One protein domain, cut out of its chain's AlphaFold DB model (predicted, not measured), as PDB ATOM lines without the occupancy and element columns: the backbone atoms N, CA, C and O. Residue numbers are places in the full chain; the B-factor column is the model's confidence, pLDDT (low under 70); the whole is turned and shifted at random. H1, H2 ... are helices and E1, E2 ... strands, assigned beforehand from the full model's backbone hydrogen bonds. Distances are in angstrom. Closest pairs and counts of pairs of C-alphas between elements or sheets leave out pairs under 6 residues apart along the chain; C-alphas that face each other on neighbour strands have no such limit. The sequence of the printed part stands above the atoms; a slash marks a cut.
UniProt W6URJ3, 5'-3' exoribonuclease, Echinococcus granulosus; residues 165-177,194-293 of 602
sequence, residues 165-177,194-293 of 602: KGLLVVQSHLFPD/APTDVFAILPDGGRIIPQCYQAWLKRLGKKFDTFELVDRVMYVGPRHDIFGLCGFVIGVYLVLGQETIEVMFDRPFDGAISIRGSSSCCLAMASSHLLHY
ATOM      1  N   LYS A 165      95.165 129.328 129.471       81.69
ATOM      2  CA  LYS A 165      95.650 130.233 128.407       81.69
ATOM      3  C   LYS A 165      95.013 129.928 127.047       81.69
ATOM      4  O   LYS A 165      94.579 130.854 126.369       81.69
ATOM      5  N   GLY A 166      94.902 128.658 126.663       84.31
ATOM      6  CA  GLY A 166      94.135 128.225 125.496       84.31
ATOM      7  C   GLY A 166      92.655 128.601 125.593       84.31
ATOM      8  O   GLY A 166      92.090 129.069 124.610       84.31
ATOM      9  N   LEU A 167      92.050 128.481 126.779       88.06
ATOM     10  CA  LEU A 167      90.659 128.876 127.029       88.06
ATOM     11  C   LEU A 167      90.440 130.384 126.880       88.06
ATOM     12  O   LEU A 167      89.482 130.771 126.225       88.06
ATOM     13  N   LEU A 168      91.337 131.233 127.394       86.31
ATOM     14  CA  LEU A 168      91.262 132.689 127.185       86.31
ATOM     15  C   LEU A 168      91.355 133.071 125.697       86.31
ATOM     16  O   LEU A 168      90.656 133.976 125.251       86.31
ATOM     17  N   VAL A 169      92.165 132.349 124.912       85.81
ATOM     18  CA  VAL A 169      92.239 132.534 123.451       85.81
ATOM     19  C   VAL A 169      90.955 132.075 122.751       85.81
ATOM     20  O   VAL A 169      90.544 132.716 121.792       85.81
ATOM     21  N   VAL A 170      90.285 131.012 123.210       87.81
ATOM     22  CA  VAL A 170      88.949 130.648 122.691       87.81
ATOM     23  C   VAL A 170      87.913 131.702 123.086       87.81
ATOM     24  O   VAL A 170      87.136 132.132 122.238       87.81
ATOM     25  N   GLN A 171      87.950 132.175 124.334       87.50
ATOM     26  CA  GLN A 171      87.022 133.166 124.873       87.50
ATOM     27  C   GLN A 171      87.075 134.496 124.099       87.50
ATOM     28  O   GLN A 171      86.034 135.095 123.851       87.50
ATOM     29  N   SER A 172      88.255 134.922 123.630       84.00
ATOM     30  CA  SER A 172      88.403 136.109 122.770       84.00
ATOM     31  C   SER A 172      87.961 135.903 121.308       84.00
ATOM     32  O   SER A 172      88.113 136.817 120.501       84.00
ATOM     33  N   HIS A 173      87.484 134.708 120.946       83.19
ATOM     34  CA  HIS A 173      87.002 134.340 119.607       83.19
ATOM     35  C   HIS A 173      85.582 133.740 119.619       83.19
ATOM     36  O   HIS A 173      85.123 133.242 118.585       83.19
ATOM     37  N   LEU A 174      84.891 133.776 120.764       82.62
ATOM     38  CA  LEU A 174      83.443 133.572 120.833       82.62
ATOM     39  C   LEU A 174      82.743 134.680 120.038       82.62
ATOM     40  O   LEU A 174      83.262 135.795 119.930       82.62
ATOM     41  N   PHE A 175      81.573 134.389 119.473       71.75
ATOM     42  CA  PHE A 175      80.761 135.472 118.925       71.75
ATOM     43  C   PHE A 175      80.293 136.395 120.062       71.75
ATOM     44  O   PHE A 175      79.902 135.893 121.114       71.75
ATOM     45  N   PRO A 176      80.331 137.730 119.881       63.38
ATOM     46  CA  PRO A 176      79.799 138.650 120.878       63.38
ATOM     47  C   PRO A 176      78.293 138.426 121.054       63.38
ATOM     48  O   PRO A 176      77.617 137.977 120.124       63.38
ATOM     49  N   ASP A 177      77.764 138.811 122.217       55.12
ATOM     50  CA  ASP A 177      76.330 138.802 122.522       55.12
ATOM     51  C   ASP A 177      75.556 139.822 121.666       55.12
ATOM     52  O   ASP A 177      75.060 140.841 122.142       55.12
ATOM     53  N   ALA A 194      64.053 118.987 100.448       80.44
ATOM     54  CA  ALA A 194      63.920 117.535 100.437       80.44
ATOM     55  C   ALA A 194      64.294 116.962 101.823       80.44
ATOM     56  O   ALA A 194      65.320 117.361 102.376       80.44
ATOM     57  N   PRO A 195      63.552 115.984 102.385       78.94
ATOM     58  CA  PRO A 195      63.871 115.401 103.697       78.94
ATOM     59  C   PRO A 195      65.295 114.827 103.819       78.94
ATOM     60  O   PRO A 195      65.830 114.725 104.917       78.94
ATOM     61  N   THR A 196      65.929 114.482 102.694       80.12
ATOM     62  CA  THR A 196      67.324 114.019 102.605       80.12
ATOM     63  C   THR A 196      68.374 115.106 102.848       80.12
ATOM     64  O   THR A 196      69.521 114.771 103.145       80.12
ATOM     65  N   ASP A 197      68.002 116.382 102.719       81.69
ATOM     66  CA  ASP A 197      68.887 117.541 102.895       81.69
ATOM     67  C   ASP A 197      68.734 118.202 104.279       81.69
ATOM     68  O   ASP A 197      69.438 119.162 104.606       81.69
ATOM     69  N   VAL A 198      67.863 117.648 105.130       83.62
ATOM     70  CA  VAL A 198      67.646 118.083 106.514       83.62
ATOM     71  C   VAL A 198      68.365 117.146 107.487       83.62
ATOM     72  O   VAL A 198      68.304 115.924 107.361       83.62
ATOM     73  N   PHE A 199      69.055 117.704 108.481       84.81
ATOM     74  CA  PHE A 199      69.523 116.943 109.633       84.81
ATOM     75  C   PHE A 199      68.374 116.733 110.620       84.81
ATOM     76  O   PHE A 199      67.716 117.689 111.027       84.81
ATOM     77  N   ALA A 200      68.159 115.496 111.053       83.06
ATOM     78  CA  ALA A 200      67.147 115.168 112.054       83.06
ATOM     79  C   ALA A 200      67.672 114.098 113.011       83.06
ATOM     80  O   ALA A 200      68.451 113.231 112.605       83.06
ATOM     81  N   ILE A 201      67.210 114.127 114.259       81.81
ATOM     82  CA  ILE A 201      67.401 113.034 115.218       81.81
ATOM     83  C   ILE A 201      66.077 112.279 115.339       81.81
ATOM     84  O   ILE A 201      65.011 112.889 115.412       81.81
ATOM     85  N   LEU A 202      66.154 110.954 115.281       82.56
ATOM     86  CA  LEU A 202      65.017 110.042 115.249       82.56
ATOM     87  C   LEU A 202      64.757 109.455 116.650       82.56
ATOM     88  O   LEU A 202      65.712 109.313 117.418       82.56
ATOM     89  N   PRO A 203      63.505 109.079 117.000       76.12
ATOM     90  CA  PRO A 203      63.133 108.701 118.375       76.12
ATOM     91  C   PRO A 203      63.883 107.493 118.959       76.12
ATOM     92  O   PRO A 203      63.904 107.304 120.172       76.12
ATOM     93  N   ASP A 204      64.492 106.675 118.102       79.44
ATOM     94  CA  ASP A 204      65.338 105.525 118.434       79.44
ATOM     95  C   ASP A 204      66.812 105.899 118.714       79.44
ATOM     96  O   ASP A 204      67.632 105.031 119.014       79.44
ATOM     97  N   GLY A 205      67.167 107.185 118.614       75.12
ATOM     98  CA  GLY A 205      68.542 107.691 118.661       75.12
ATOM     99  C   GLY A 205      69.255 107.699 117.302       75.12
ATOM    100  O   GLY A 205      70.424 108.094 117.228       75.12
ATOM    101  N   GLY A 206      68.578 107.289 116.225       82.50
ATOM    102  CA  GLY A 206      69.063 107.401 114.853       82.50
ATOM    103  C   GLY A 206      69.231 108.858 114.410       82.50
ATOM    104  O   GLY A 206      68.728 109.788 115.040       82.50
ATOM    105  N   ARG A 207      69.961 109.088 113.311       84.88
ATOM    106  CA  ARG A 207      70.147 110.433 112.737       84.88
ATOM    107  C   ARG A 207      70.030 110.406 111.217       84.88
ATOM    108  O   ARG A 207      70.702 109.609 110.562       84.88
ATOM    109  N   ILE A 208      69.237 111.317 110.656       86.25
ATOM    110  CA  ILE A 208      69.289 111.669 109.233       86.25
ATOM    111  C   ILE A 208      70.435 112.670 109.071       86.25
ATOM    112  O   ILE A 208      70.482 113.682 109.768       86.25
ATOM    113  N   ILE A 209      71.392 112.367 108.190       87.31
ATOM    114  CA  ILE A 209      72.615 113.162 108.006       87.31
ATOM    115  C   ILE A 209      72.762 113.495 106.514       87.31
ATOM    116  O   ILE A 209      73.132 112.599 105.745       87.31
ATOM    117  N   PRO A 210      72.537 114.756 106.097       88.31
ATOM    118  CA  PRO A 210      72.530 115.145 104.689       88.31
ATOM    119  C   PRO A 210      73.780 114.735 103.912       88.31
ATOM    120  O   PRO A 210      74.916 114.926 104.364       88.31
ATOM    121  N   GLN A 211      73.590 114.185 102.709       86.62
ATOM    122  CA  GLN A 211      74.696 113.665 101.895       86.62
ATOM    123  C   GLN A 211      75.679 114.779 101.492       86.62
ATOM    124  O   GLN A 211      76.892 114.552 101.445       86.62
ATOM    125  N   CYS A 212      75.177 116.000 101.286       83.94
ATOM    126  CA  CYS A 212      75.965 117.213 101.068       83.94
ATOM    127  C   CYS A 212      76.936 117.503 102.230       83.94
ATOM    128  O   CYS A 212      78.133 117.709 102.000       83.94
ATOM    129  N   TYR A 213      76.449 117.429 103.472       86.94
ATOM    130  CA  TYR A 213      77.219 117.634 104.699       86.94
ATOM    131  C   TYR A 213      78.226 116.495 104.937       86.94
ATOM    132  O   TYR A 213      79.397 116.759 105.214       86.94
ATOM    133  N   GLN A 214      77.849 115.233 104.693       88.56
ATOM    134  CA  GLN A 214      78.805 114.113 104.703       88.56
ATOM    135  C   GLN A 214      79.932 114.298 103.670       88.56
ATOM    136  O   GLN A 214      81.096 114.003 103.946       88.56
ATOM    137  N   ALA A 215      79.606 114.789 102.470       87.88
ATOM    138  CA  ALA A 215      80.585 115.078 101.424       87.88
ATOM    139  C   ALA A 215      81.441 116.320 101.738       87.88
ATOM    140  O   ALA A 215      82.559 116.434 101.238       87.88
ATOM    141  N   TRP A 216      80.944 117.263 102.542       88.38
ATOM    142  CA  TRP A 216      81.723 118.382 103.078       88.38
ATOM    143  C   TRP A 216      82.723 117.911 104.146       88.38
ATOM    144  O   TRP A 216      83.915 118.182 104.000       88.38
ATOM    145  N   LEU A 217      82.290 117.108 105.126       89.56
ATOM    146  CA  LEU A 217      83.176 116.503 106.135       89.56
ATOM    147  C   LEU A 217      84.323 115.713 105.492       89.56
ATOM    148  O   LEU A 217      85.490 115.963 105.793       89.56
ATOM    149  N   LYS A 218      84.007 114.839 104.525       90.00
ATOM    150  CA  LYS A 218      85.004 114.062 103.766       90.00
ATOM    151  C   LYS A 218      86.019 114.952 103.035       90.00
ATOM    152  O   LYS A 218      87.198 114.614 103.008       90.00
ATOM    153  N   ARG A 219      85.598 116.104 102.491       89.50
ATOM    154  CA  ARG A 219      86.495 117.093 101.853       89.50
ATOM    155  C   ARG A 219      87.417 117.812 102.845       89.50
ATOM    156  O   ARG A 219      88.481 118.259 102.435       89.50
ATOM    157  N   LEU A 220      87.043 117.894 104.121       85.56
ATOM    158  CA  LEU A 220      87.894 118.403 105.203       85.56
ATOM    159  C   LEU A 220      88.712 117.305 105.908       85.56
ATOM    160  O   LEU A 220      89.370 117.590 106.904       85.56
ATOM    161  N   GLY A 221      88.655 116.052 105.442       88.81
ATOM    162  CA  GLY A 221      89.290 114.906 106.107       88.81
ATOM    163  C   GLY A 221      88.616 114.476 107.418       88.81
ATOM    164  O   GLY A 221      89.144 113.619 108.123       88.81
ATOM    165  N   LYS A 222      87.452 115.048 107.750       89.06
ATOM    166  CA  LYS A 222      86.756 114.841 109.023       89.06
ATOM    167  C   LYS A 222      85.804 113.651 109.000       89.06
ATOM    168  O   LYS A 222      85.225 113.305 107.968       89.06
ATOM    169  N   LYS A 223      85.610 113.057 110.178       90.12
ATOM    170  CA  LYS A 223      84.553 112.076 110.458       90.12
ATOM    171  C   LYS A 223      83.379 112.784 111.134       90.12
ATOM    172  O   LYS A 223      83.518 113.909 111.581       90.12
ATOM    173  N   PHE A 224      82.220 112.135 111.165       87.12
ATOM    174  CA  PHE A 224      80.980 112.740 111.653       87.12
ATOM    175  C   PHE A 224      80.929 112.854 113.190       87.12
ATOM    176  O   PHE A 224      80.761 113.957 113.695       87.12
ATOM    177  N   ASP A 225      81.157 111.755 113.920       87.25
ATOM    178  CA  ASP A 225      81.269 111.736 115.389       87.25
ATOM    179  C   ASP A 225      82.750 111.748 115.847       87.25
ATOM    180  O   ASP A 225      83.171 110.908 116.639       87.25
ATOM    181  N   THR A 226      83.616 112.608 115.298       91.75
ATOM    182  CA  THR A 226      85.012 112.712 115.784       91.75
ATOM    183  C   THR A 226      85.499 114.146 115.735       91.75
ATOM    184  O   THR A 226      85.592 114.734 114.662       91.75
ATOM    185  N   PHE A 227      85.862 114.680 116.896       94.00
ATOM    186  CA  PHE A 227      86.123 116.098 117.093       94.00
ATOM    187  C   PHE A 227      87.540 116.347 117.609       94.00
ATOM    188  O   PHE A 227      88.070 115.568 118.400       94.00
ATOM    189  N   GLU A 228      88.142 117.455 117.182       92.88
ATOM    190  CA  GLU A 228      89.479 117.882 117.609       92.88
ATOM    191  C   GLU A 228      89.426 119.210 118.385       92.88
ATOM    192  O   GLU A 228      88.415 119.910 118.392       92.88
ATOM    193  N   LEU A 229      90.510 119.581 119.075       92.69
ATOM    194  CA  LEU A 229      90.556 120.855 119.806       92.69
ATOM    195  C   LEU A 229      90.384 122.056 118.874       92.69
ATOM    196  O   LEU A 229      90.979 122.116 117.802       92.69
ATOM    197  N   VAL A 230      89.657 123.069 119.355       92.12
ATOM    198  CA  VAL A 230      89.289 124.284 118.606       92.12
ATOM    199  C   VAL A 230      88.335 123.998 117.433       92.12
ATOM    200  O   VAL A 230      88.000 124.910 116.673       92.12
ATOM    201  N   ASP A 231      87.807 122.775 117.308       92.75
ATOM    202  CA  ASP A 231      86.726 122.516 116.366       92.75
ATOM    203  C   ASP A 231      85.503 123.348 116.710       92.75
ATOM    204  O   ASP A 231      84.983 123.314 117.826       92.75
ATOM    205  N   ARG A 232      85.034 124.088 115.709       91.88
ATOM    206  CA  ARG A 232      83.779 124.817 115.780       91.88
ATOM    207  C   ARG A 232      82.632 123.814 115.676       91.88
ATOM    208  O   ARG A 232      82.588 123.033 114.724       91.88
ATOM    209  N   VAL A 233      81.715 123.852 116.634       94.12
ATOM    210  CA  VAL A 233      80.612 122.892 116.763       94.12
ATOM    211  C   VAL A 233      79.281 123.577 117.055       94.12
ATOM    212  O   VAL A 233      79.249 124.731 117.480       94.12
ATOM    213  N   MET A 234      78.194 122.849 116.817       93.00
ATOM    214  CA  MET A 234      76.815 123.204 117.155       93.00
ATOM    215  C   MET A 234      76.211 122.095 118.022       93.00
ATOM    216  O   MET A 234      76.423 120.915 117.731       93.00
ATOM    217  N   TYR A 235      75.465 122.461 119.065       92.62
ATOM    218  CA  TYR A 235      74.717 121.512 119.886       92.62
ATOM    219  C   TYR A 235      73.414 121.083 119.201       92.62
ATOM    220  O   TYR A 235      72.622 121.920 118.775       92.62
ATOM    221  N   VAL A 236      73.183 119.773 119.143       90.56
ATOM    222  CA  VAL A 236      71.959 119.148 118.609       90.56
ATOM    223  C   VAL A 236      71.391 118.062 119.528       90.56
ATOM    224  O   VAL A 236      70.517 117.306 119.122       90.56
ATOM    225  N   GLY A 237      71.903 117.929 120.755       88.31
ATOM    226  CA  GLY A 237      71.417 116.932 121.712       88.31
ATOM    227  C   GLY A 237      70.023 117.244 122.295       88.31
ATOM    228  O   GLY A 237      69.394 118.235 121.928       88.31
ATOM    229  N   PRO A 238      69.541 116.427 123.251       85.75
ATOM    230  CA  PRO A 238      68.172 116.502 123.777       85.75
ATOM    231  C   PRO A 238      67.874 117.720 124.673       85.75
ATOM    232  O   PRO A 238      66.764 117.846 125.181       85.75
ATOM    233  N   ARG A 239      68.836 118.622 124.913       86.19
ATOM    234  CA  ARG A 239      68.586 119.883 125.627       86.19
ATOM    235  C   ARG A 239      68.068 120.960 124.675       86.19
ATOM    236  O   ARG A 239      68.847 121.676 124.048       86.19
ATOM    237  N   HIS A 240      66.744 121.069 124.591       80.69
ATOM    238  CA  HIS A 240      66.038 122.038 123.747       80.69
ATOM    239  C   HIS A 240      66.457 123.494 124.028       80.69
ATOM    240  O   HIS A 240      66.554 124.292 123.101       80.69
ATOM    241  N   ASP A 241      66.789 123.815 125.283       83.94
ATOM    242  CA  ASP A 241      67.203 125.145 125.746       83.94
ATOM    243  C   ASP A 241      68.550 125.636 125.172       83.94
ATOM    244  O   ASP A 241      68.813 126.836 125.155       83.94
ATOM    245  N   ILE A 242      69.379 124.721 124.657       88.19
ATOM    246  CA  ILE A 242      70.650 125.019 123.977       88.19
ATOM    247  C   ILE A 242      70.717 124.427 122.560       88.19
ATOM    248  O   ILE A 242      71.797 124.325 121.975       88.19
ATOM    249  N   PHE A 243      69.583 124.030 121.977       87.38
ATOM    250  CA  PHE A 243      69.549 123.494 120.616       87.38
ATOM    251  C   PHE A 243      69.979 124.557 119.591       87.38
ATOM    252  O   PHE A 243      69.528 125.700 119.629       87.38
ATOM    253  N   GLY A 244      70.888 124.190 118.686       86.94
ATOM    254  CA  GLY A 244      71.498 125.111 117.725       86.94
ATOM    255  C   GLY A 244      72.600 126.012 118.304       86.94
ATOM    256  O   GLY A 244      73.253 126.723 117.538       86.94
ATOM    257  N   LEU A 245      72.865 125.982 119.618       89.75
ATOM    258  CA  LEU A 245      73.892 126.824 120.232       89.75
ATOM    259  C   LEU A 245      75.288 126.435 119.719       89.75
ATOM    260  O   LEU A 245      75.674 125.263 119.736       89.75
ATOM    261  N   CYS A 246      76.055 127.425 119.262       91.75
ATOM    262  CA  CYS A 246      77.387 127.217 118.700       91.75
ATOM    263  C   CYS A 246      78.505 127.418 119.732       91.75
ATOM    264  O   CYS A 246      78.373 128.169 120.699       91.75
ATOM    265  N   GLY A 247      79.633 126.746 119.508       93.50
ATOM    266  CA  GLY A 247      80.782 126.780 120.403       93.50
ATOM    267  C   GLY A 247      82.057 126.202 119.799       93.50
ATOM    268  O   GLY A 247      82.135 125.914 118.602       93.50
ATOM    269  N   PHE A 248      83.069 126.031 120.645       94.62
ATOM    270  CA  PHE A 248      84.345 125.399 120.323       94.62
ATOM    271  C   PHE A 248      84.629 124.225 121.253       94.62
ATOM    272  O   PHE A 248      84.425 124.317 122.463       94.62
ATOM    273  N   VAL A 249      85.195 123.156 120.704       95.38
ATOM    274  CA  VAL A 249      85.726 122.033 121.480       95.38
ATOM    275  C   VAL A 249      86.974 122.476 122.248       95.38
ATOM    276  O   VAL A 249      87.987 122.858 121.657       95.38
ATOM    277  N   ILE A 250      86.905 122.412 123.577       93.88
ATOM    278  CA  ILE A 250      87.980 122.803 124.502       93.88
ATOM    279  C   ILE A 250      88.625 121.617 125.236       93.88
ATOM    280  O   ILE A 250      89.651 121.786 125.902       93.88
ATOM    281  N   GLY A 251      88.052 120.421 125.096       93.31
ATOM    282  CA  GLY A 251      88.585 119.178 125.637       93.31
ATOM    283  C   GLY A 251      87.942 117.955 124.990       93.31
ATOM    284  O   GLY A 251      86.747 117.970 124.711       93.31
ATOM    285  N   VAL A 252      88.731 116.906 124.758       92.69
ATOM    286  CA  VAL A 252      88.292 115.591 124.269       92.69
ATOM    287  C   VAL A 252      89.048 114.530 125.062       92.69
ATOM    288  O   VAL A 252      90.278 114.502 125.048       92.69
ATOM    289  N   TYR A 253      88.341 113.682 125.806       88.44
ATOM    290  CA  TYR A 253      88.970 112.682 126.671       88.44
ATOM    291  C   TYR A 253      88.032 111.532 127.036       88.44
ATOM    292  O   TYR A 253      86.815 111.641 126.947       88.44
ATOM    293  N   LEU A 254      88.606 110.418 127.497       83.44
ATOM    294  CA  LEU A 254      87.834 109.281 127.995       83.44
ATOM    295  C   LEU A 254      87.520 109.438 129.489       83.44
ATOM    296  O   LEU A 254      88.435 109.589 130.302       83.44
ATOM    297  N   VAL A 255      86.241 109.313 129.853       78.94
ATOM    298  CA  VAL A 255      85.750 109.140 131.229       78.94
ATOM    299  C   VAL A 255      85.154 107.743 131.340       78.94
ATOM    300  O   VAL A 255      84.226 107.401 130.617       78.94
ATOM    301  N   LEU A 256      85.716 106.897 132.211       78.25
ATOM    302  CA  LEU A 256      85.302 105.491 132.386       78.25
ATOM    303  C   LEU A 256      85.279 104.649 131.083       78.25
ATOM    304  O   LEU A 256      84.679 103.580 131.049       78.25
ATOM    305  N   GLY A 257      85.968 105.103 130.029       78.50
ATOM    306  CA  GLY A 257      85.990 104.474 128.702       78.50
ATOM    307  C   GLY A 257      85.010 105.069 127.682       78.50
ATOM    308  O   GLY A 257      85.074 104.688 126.519       78.50
ATOM    309  N   GLN A 258      84.153 106.015 128.078       83.69
ATOM    310  CA  GLN A 258      83.287 106.778 127.172       83.69
ATOM    311  C   GLN A 258      83.952 108.099 126.768       83.69
ATOM    312  O   GLN A 258      84.566 108.768 127.599       83.69
ATOM    313  N   GLU A 259      83.822 108.488 125.499       89.00
ATOM    314  CA  GLU A 259      84.300 109.784 125.013       89.00
ATOM    315  C   GLU A 259      83.456 110.925 125.596       89.00
ATOM    316  O   GLU A 259      82.229 110.925 125.529       89.00
ATOM    317  N   THR A 260      84.142 111.894 126.193       91.38
ATOM    318  CA  THR A 260      83.589 113.123 126.750       91.38
ATOM    319  C   THR A 260      84.241 114.302 126.045       91.38
ATOM    320  O   THR A 260      85.468 114.415 126.003       91.38
ATOM    321  N   ILE A 261      83.406 115.184 125.511       94.94
ATOM    322  CA  ILE A 261      83.798 116.408 124.827       94.94
ATOM    323  C   ILE A 261      83.333 117.586 125.672       94.94
ATOM    324  O   ILE A 261      82.144 117.733 125.952       94.94
ATOM    325  N   GLU A 262      84.272 118.432 126.074       95.00
ATOM    326  CA  GLU A 262      83.983 119.737 126.656       95.00
ATOM    327  C   GLU A 262      83.868 120.764 125.532       95.00
ATOM    328  O   GLU A 262      84.794 120.934 124.734       95.00
ATOM    329  N   VAL A 263      82.755 121.491 125.503       95.50
ATOM    330  CA  VAL A 263      82.519 122.600 124.575       95.50
ATOM    331  C   VAL A 263      82.374 123.891 125.367       95.50
ATOM    332  O   VAL A 263      81.678 123.911 126.379       95.50
ATOM    333  N   MET A 264      83.027 124.955 124.899       95.12
ATOM    334  CA  MET A 264      82.777 126.341 125.300       95.12
ATOM    335  C   MET A 264      81.855 126.974 124.261       95.12
ATOM    336  O   MET A 264      82.247 127.105 123.100       95.12
ATOM    337  N   PHE A 265      80.639 127.330 124.655       94.00
ATOM    338  CA  PHE A 265      79.656 127.960 123.778       94.00
ATOM    339  C   PHE A 265      79.857 129.475 123.711       94.00
ATOM    340  O   PHE A 265      80.487 130.060 124.588       94.00
ATOM    341  N   ASP A 266      79.331 130.113 122.661       90.44
ATOM    342  CA  ASP A 266      79.460 131.568 122.479       90.44
ATOM    343  C   ASP A 266      78.809 132.372 123.610       90.44
ATOM    344  O   ASP A 266      79.275 133.456 123.945       90.44
ATOM    345  N   ARG A 267      77.728 131.831 124.180       87.75
ATOM    346  CA  ARG A 267      76.843 132.503 125.133       87.75
ATOM    347  C   ARG A 267      76.682 131.664 126.408       87.75
ATOM    348  O   ARG A 267      76.775 130.434 126.334       87.75
ATOM    349  N   PRO A 268      76.419 132.284 127.572       89.62
ATOM    350  CA  PRO A 268      75.976 131.565 128.764       89.62
ATOM    351  C   PRO A 268      74.567 130.974 128.576       89.62
ATOM    352  O   PRO A 268      73.788 131.443 127.749       89.62
ATOM    353  N   PHE A 269      74.243 129.951 129.365       89.00
ATOM    354  CA  PHE A 269      72.940 129.276 129.400       89.00
ATOM    355  C   PHE A 269      72.730 128.609 130.768       89.00
ATOM    356  O   PHE A 269      73.685 128.422 131.530       89.00
ATOM    357  N   ASP A 270      71.495 128.228 131.092       89.25
ATOM    358  CA  ASP A 270      71.180 127.654 132.402       89.25
ATOM    359  C   ASP A 270      71.866 126.296 132.618       89.25
ATOM    360  O   ASP A 270      71.894 125.417 131.757       89.25
ATOM    361  N   GLY A 271      72.488 126.113 133.783       88.00
ATOM    362  CA  GLY A 271      73.299 124.924 134.058       88.00
ATOM    363  C   GLY A 271      74.587 124.812 133.226       88.00
ATOM    364  O   GLY A 271      75.185 123.734 133.197       88.00
ATOM    365  N   ALA A 272      75.038 125.885 132.566       91.00
ATOM    366  CA  ALA A 272      76.413 125.985 132.083       91.00
ATOM    367  C   ALA A 272      77.406 125.976 133.257       91.00
ATOM    368  O   ALA A 272      77.146 126.531 134.327       91.00
ATOM    369  N   ILE A 273      78.579 125.378 133.050       90.00
ATOM    370  CA  ILE A 273      79.637 125.273 134.060       90.00
ATOM    371  C   ILE A 273      80.871 126.098 133.678       90.00
ATOM    372  O   ILE A 273      81.172 126.297 132.502       90.00
ATOM    373  N   SER A 274      81.618 126.558 134.685       87.06
ATOM    374  CA  SER A 274      82.984 127.060 134.497       87.06
ATOM    375  C   SER A 274      83.946 125.875 134.414       87.06
ATOM    376  O   SER A 274      84.021 125.058 135.336       87.06
ATOM    377  N   ILE A 275      84.705 125.780 133.322       85.38
ATOM    378  CA  ILE A 275      85.708 124.735 133.109       85.38
ATOM    379  C   ILE A 275      87.095 125.371 133.195       85.38
ATOM    380  O   ILE A 275      87.404 126.321 132.484       85.38
ATOM    381  N   ARG A 276      87.941 124.859 134.103       82.50
ATOM    382  CA  ARG A 276      89.334 125.317 134.329       82.50
ATOM    383  C   ARG A 276      89.494 126.847 134.509       82.50
ATOM    384  O   ARG A 276      90.560 127.394 134.223       82.50
ATOM    385  N   GLY A 277      88.458 127.510 135.035       75.81
ATOM    386  CA  GLY A 277      88.430 128.955 135.297       75.81
ATOM    387  C   GLY A 277      87.852 129.816 134.168       75.81
ATOM    388  O   GLY A 277      88.035 131.028 134.201       75.81
ATOM    389  N   SER A 278      87.181 129.223 133.175       83.19
ATOM    390  CA  SER A 278      86.445 129.963 132.139       83.19
ATOM    391  C   SER A 278      85.208 130.692 132.681       83.19
ATOM    392  O   SER A 278      84.738 130.420 133.788       83.19
ATOM    393  N   SER A 279      84.597 131.532 131.844       80.25
ATOM    394  CA  SER A 279      83.186 131.917 131.977       80.25
ATOM    395  C   SER A 279      82.252 130.694 132.042       80.25
ATOM    396  O   SER A 279      82.565 129.620 131.511       80.25
ATOM    397  N   SER A 280      81.084 130.867 132.671       86.62
ATOM    398  CA  SER A 280      80.011 129.864 132.764       86.62
ATOM    399  C   SER A 280      79.232 129.748 131.447       86.62
ATOM    400  O   SER A 280      78.084 130.163 131.341       86.62
ATOM    401  N   CYS A 281      79.897 129.216 130.425       90.88
ATOM    402  CA  CYS A 281      79.350 128.957 129.087       90.88
ATOM    403  C   CYS A 281      79.777 127.577 128.556       90.88
ATOM    404  O   CYS A 281      79.661 127.299 127.364       90.88
ATOM    405  N   CYS A 282      80.306 126.704 129.420       93.50
ATOM    406  CA  CYS A 282      80.838 125.408 129.016       93.50
ATOM    407  C   CYS A 282      79.929 124.248 129.446       93.50
ATOM    408  O   CYS A 282      79.225 124.335 130.452       93.50
ATOM    409  N   LEU A 283      79.986 123.130 128.719       94.12
ATOM    410  CA  LEU A 283      79.337 121.867 129.087       94.12
ATOM    411  C   LEU A 283      80.155 120.674 128.573       94.12
ATOM    412  O   LEU A 283      80.746 120.738 127.495       94.12
ATOM    413  N   ALA A 284      80.169 119.585 129.342       92.69
ATOM    414  CA  ALA A 284      80.743 118.301 128.949       92.69
ATOM    415  C   ALA A 284      79.635 117.350 128.460       92.69
ATOM    416  O   ALA A 284      78.598 117.229 129.112       92.69
ATOM    417  N   MET A 285      79.837 116.688 127.320       93.06
ATOM    418  CA  MET A 285      78.827 115.845 126.664       93.06
ATOM    419  C   MET A 285      79.440 114.755 125.773       93.06
ATOM    420  O   MET A 285      80.641 114.754 125.523       93.06
ATOM    421  N   ALA A 286      78.611 113.838 125.273       91.88
ATOM    422  CA  ALA A 286      79.007 112.869 124.254       91.88
ATOM    423  C   ALA A 286      79.060 113.503 122.849       91.88
ATOM    424  O   ALA A 286      78.302 114.429 122.547       91.88
ATOM    425  N   SER A 287      79.889 112.943 121.964       91.88
ATOM    426  CA  SER A 287      79.989 113.308 120.540       91.88
ATOM    427  C   SER A 287      78.662 113.210 119.780       91.88
ATOM    428  O   SER A 287      78.447 113.957 118.830       91.88
ATOM    429  N   SER A 288      77.726 112.378 120.246       89.88
ATOM    430  CA  SER A 288      76.374 112.251 119.687       89.88
ATOM    431  C   SER A 288      75.515 113.519 119.772       89.88
ATOM    432  O   SER A 288      74.529 113.624 119.046       89.88
ATOM    433  N   HIS A 289      75.857 114.471 120.646       92.00
ATOM    434  CA  HIS A 289      75.106 115.718 120.847       92.00
ATOM    435  C   HIS A 289      75.655 116.902 120.037       92.00
ATOM    436  O   HIS A 289      75.190 118.028 120.220       92.00
ATOM    437  N   LEU A 290      76.647 116.672 119.170       93.75
ATOM    438  CA  LEU A 290      77.376 117.716 118.455       93.75
ATOM    439  C   LEU A 290      77.382 117.490 116.941       93.75
ATOM    440  O   LEU A 290      77.352 116.363 116.451       93.75
ATOM    441  N   LEU A 291      77.500 118.593 116.205       92.75
ATOM    442  CA  LEU A 291      77.852 118.623 114.785       92.75
ATOM    443  C   LEU A 291      79.033 119.562 114.558       92.75
ATOM    444  O   LEU A 291      79.170 120.567 115.253       92.75
ATOM    445  N   HIS A 292      79.859 119.278 113.551       92.19
ATOM    446  CA  HIS A 292      80.860 120.231 113.078       92.19
ATOM    447  C   HIS A 292      80.168 121.408 112.394       92.19
ATOM    448  O   HIS A 292      79.447 121.243 111.412       92.19
ATOM    449  N   TYR A 293      80.439 122.614 112.874       86.12
ATOM    450  CA  TYR A 293      79.863 123.822 112.308       86.12
ATOM    451  C   TYR A 293      80.647 124.268 111.060       86.12
ATOM    452  O   TYR A 293      81.865 124.483 111.148       86.12
TER     453      TYR A 293
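What this domain is: This is residues 165 to 177 and 194 to 293 of the 602 residues of the protein "5'-3' exoribonuclease" of Echinococcus granulosus (UniProt W6URJ3). Picture a strongly twisted, curled sheet of five strands with a long hairpin, E3 and E4, in it; H1 packs on this sheet at one end of the domain, and H2 with the small loop of E1 lies beyond the sheet at the other end. The printed part has 113 residues with two named helices and six named strands, in the order H1 E1 H2 E2 E3 E4 E5 E6. The sheet runs E5 E4 E3 E2 E6, antiparallel throughout; the class is mixed, helices and strands, with under half of the residues in named elements. The whole is compact, with a radius of gyration of the C-alphas of 14.4 A and spans of 42 by 35 by 29 A.

How they stand to each other: Begin at H1, residues 165 to 171, which is on the sheet at a height of 8.7 A; its closest C-alpha pair to E3, residues 246 to 255, is that of Leu 167 and Ile 250, 7.1 A apart. Past the cut, look at E1, residues 198 to 201, which pairs with no named strand, though its residues 200 to 201 pair antiparallel with residues 207 to 208. H2, residues 211 to 219, is near E1, with 5 pairs of C-alphas within 10 A, and is not on the sheet. In both helices every O i to N i+4 pair is within hydrogen-bond range. Next, E2, residues 232 to 235, forms a hairpin with E3, where N 233 and O 247 are 2.9 A apart. E3 bends by 63 degrees at residue 250 and forms a hairpin with E4, residues 258 to 265, where N 253 and O 260 are 3.0 A apart. E4 and E5, residues 282 to 285, are a hairpin too, with N 263 and O 283 at 2.9 A; E2 to E5 are a meander, each strand the antiparallel neighbour of the one before. E6, residues 290 to 292, is an edge strand beside E2, with N 234 and O 291 at 2.9 A; E5 is the other edge strand.

Where its parts are: Find C-alpha 165 at (95.650, 130.233, 128.407), where H1 begins. H2 measures 12.3 A from first to last C-alpha. E3 starts at C-alpha 246, (77.387, 127.217, 118.700), and measures 23.5 A; E4 measures 21.8 A. E6 ends at C-alpha 292, (80.860, 120.231, 113.078).

The domain as a whole: The two C-alphas farthest apart are those of Lys 165 and Ala 194, at 44.2 A. Residues 178 to 193 are not printed, and C-alphas 177 and 194 are 33.1 A apart across this cut. The links H2 to E2 and E4 to E5 are long. Mean pLDDT of the printed part is 87.1; look for values under 70 at residues 176 to 177.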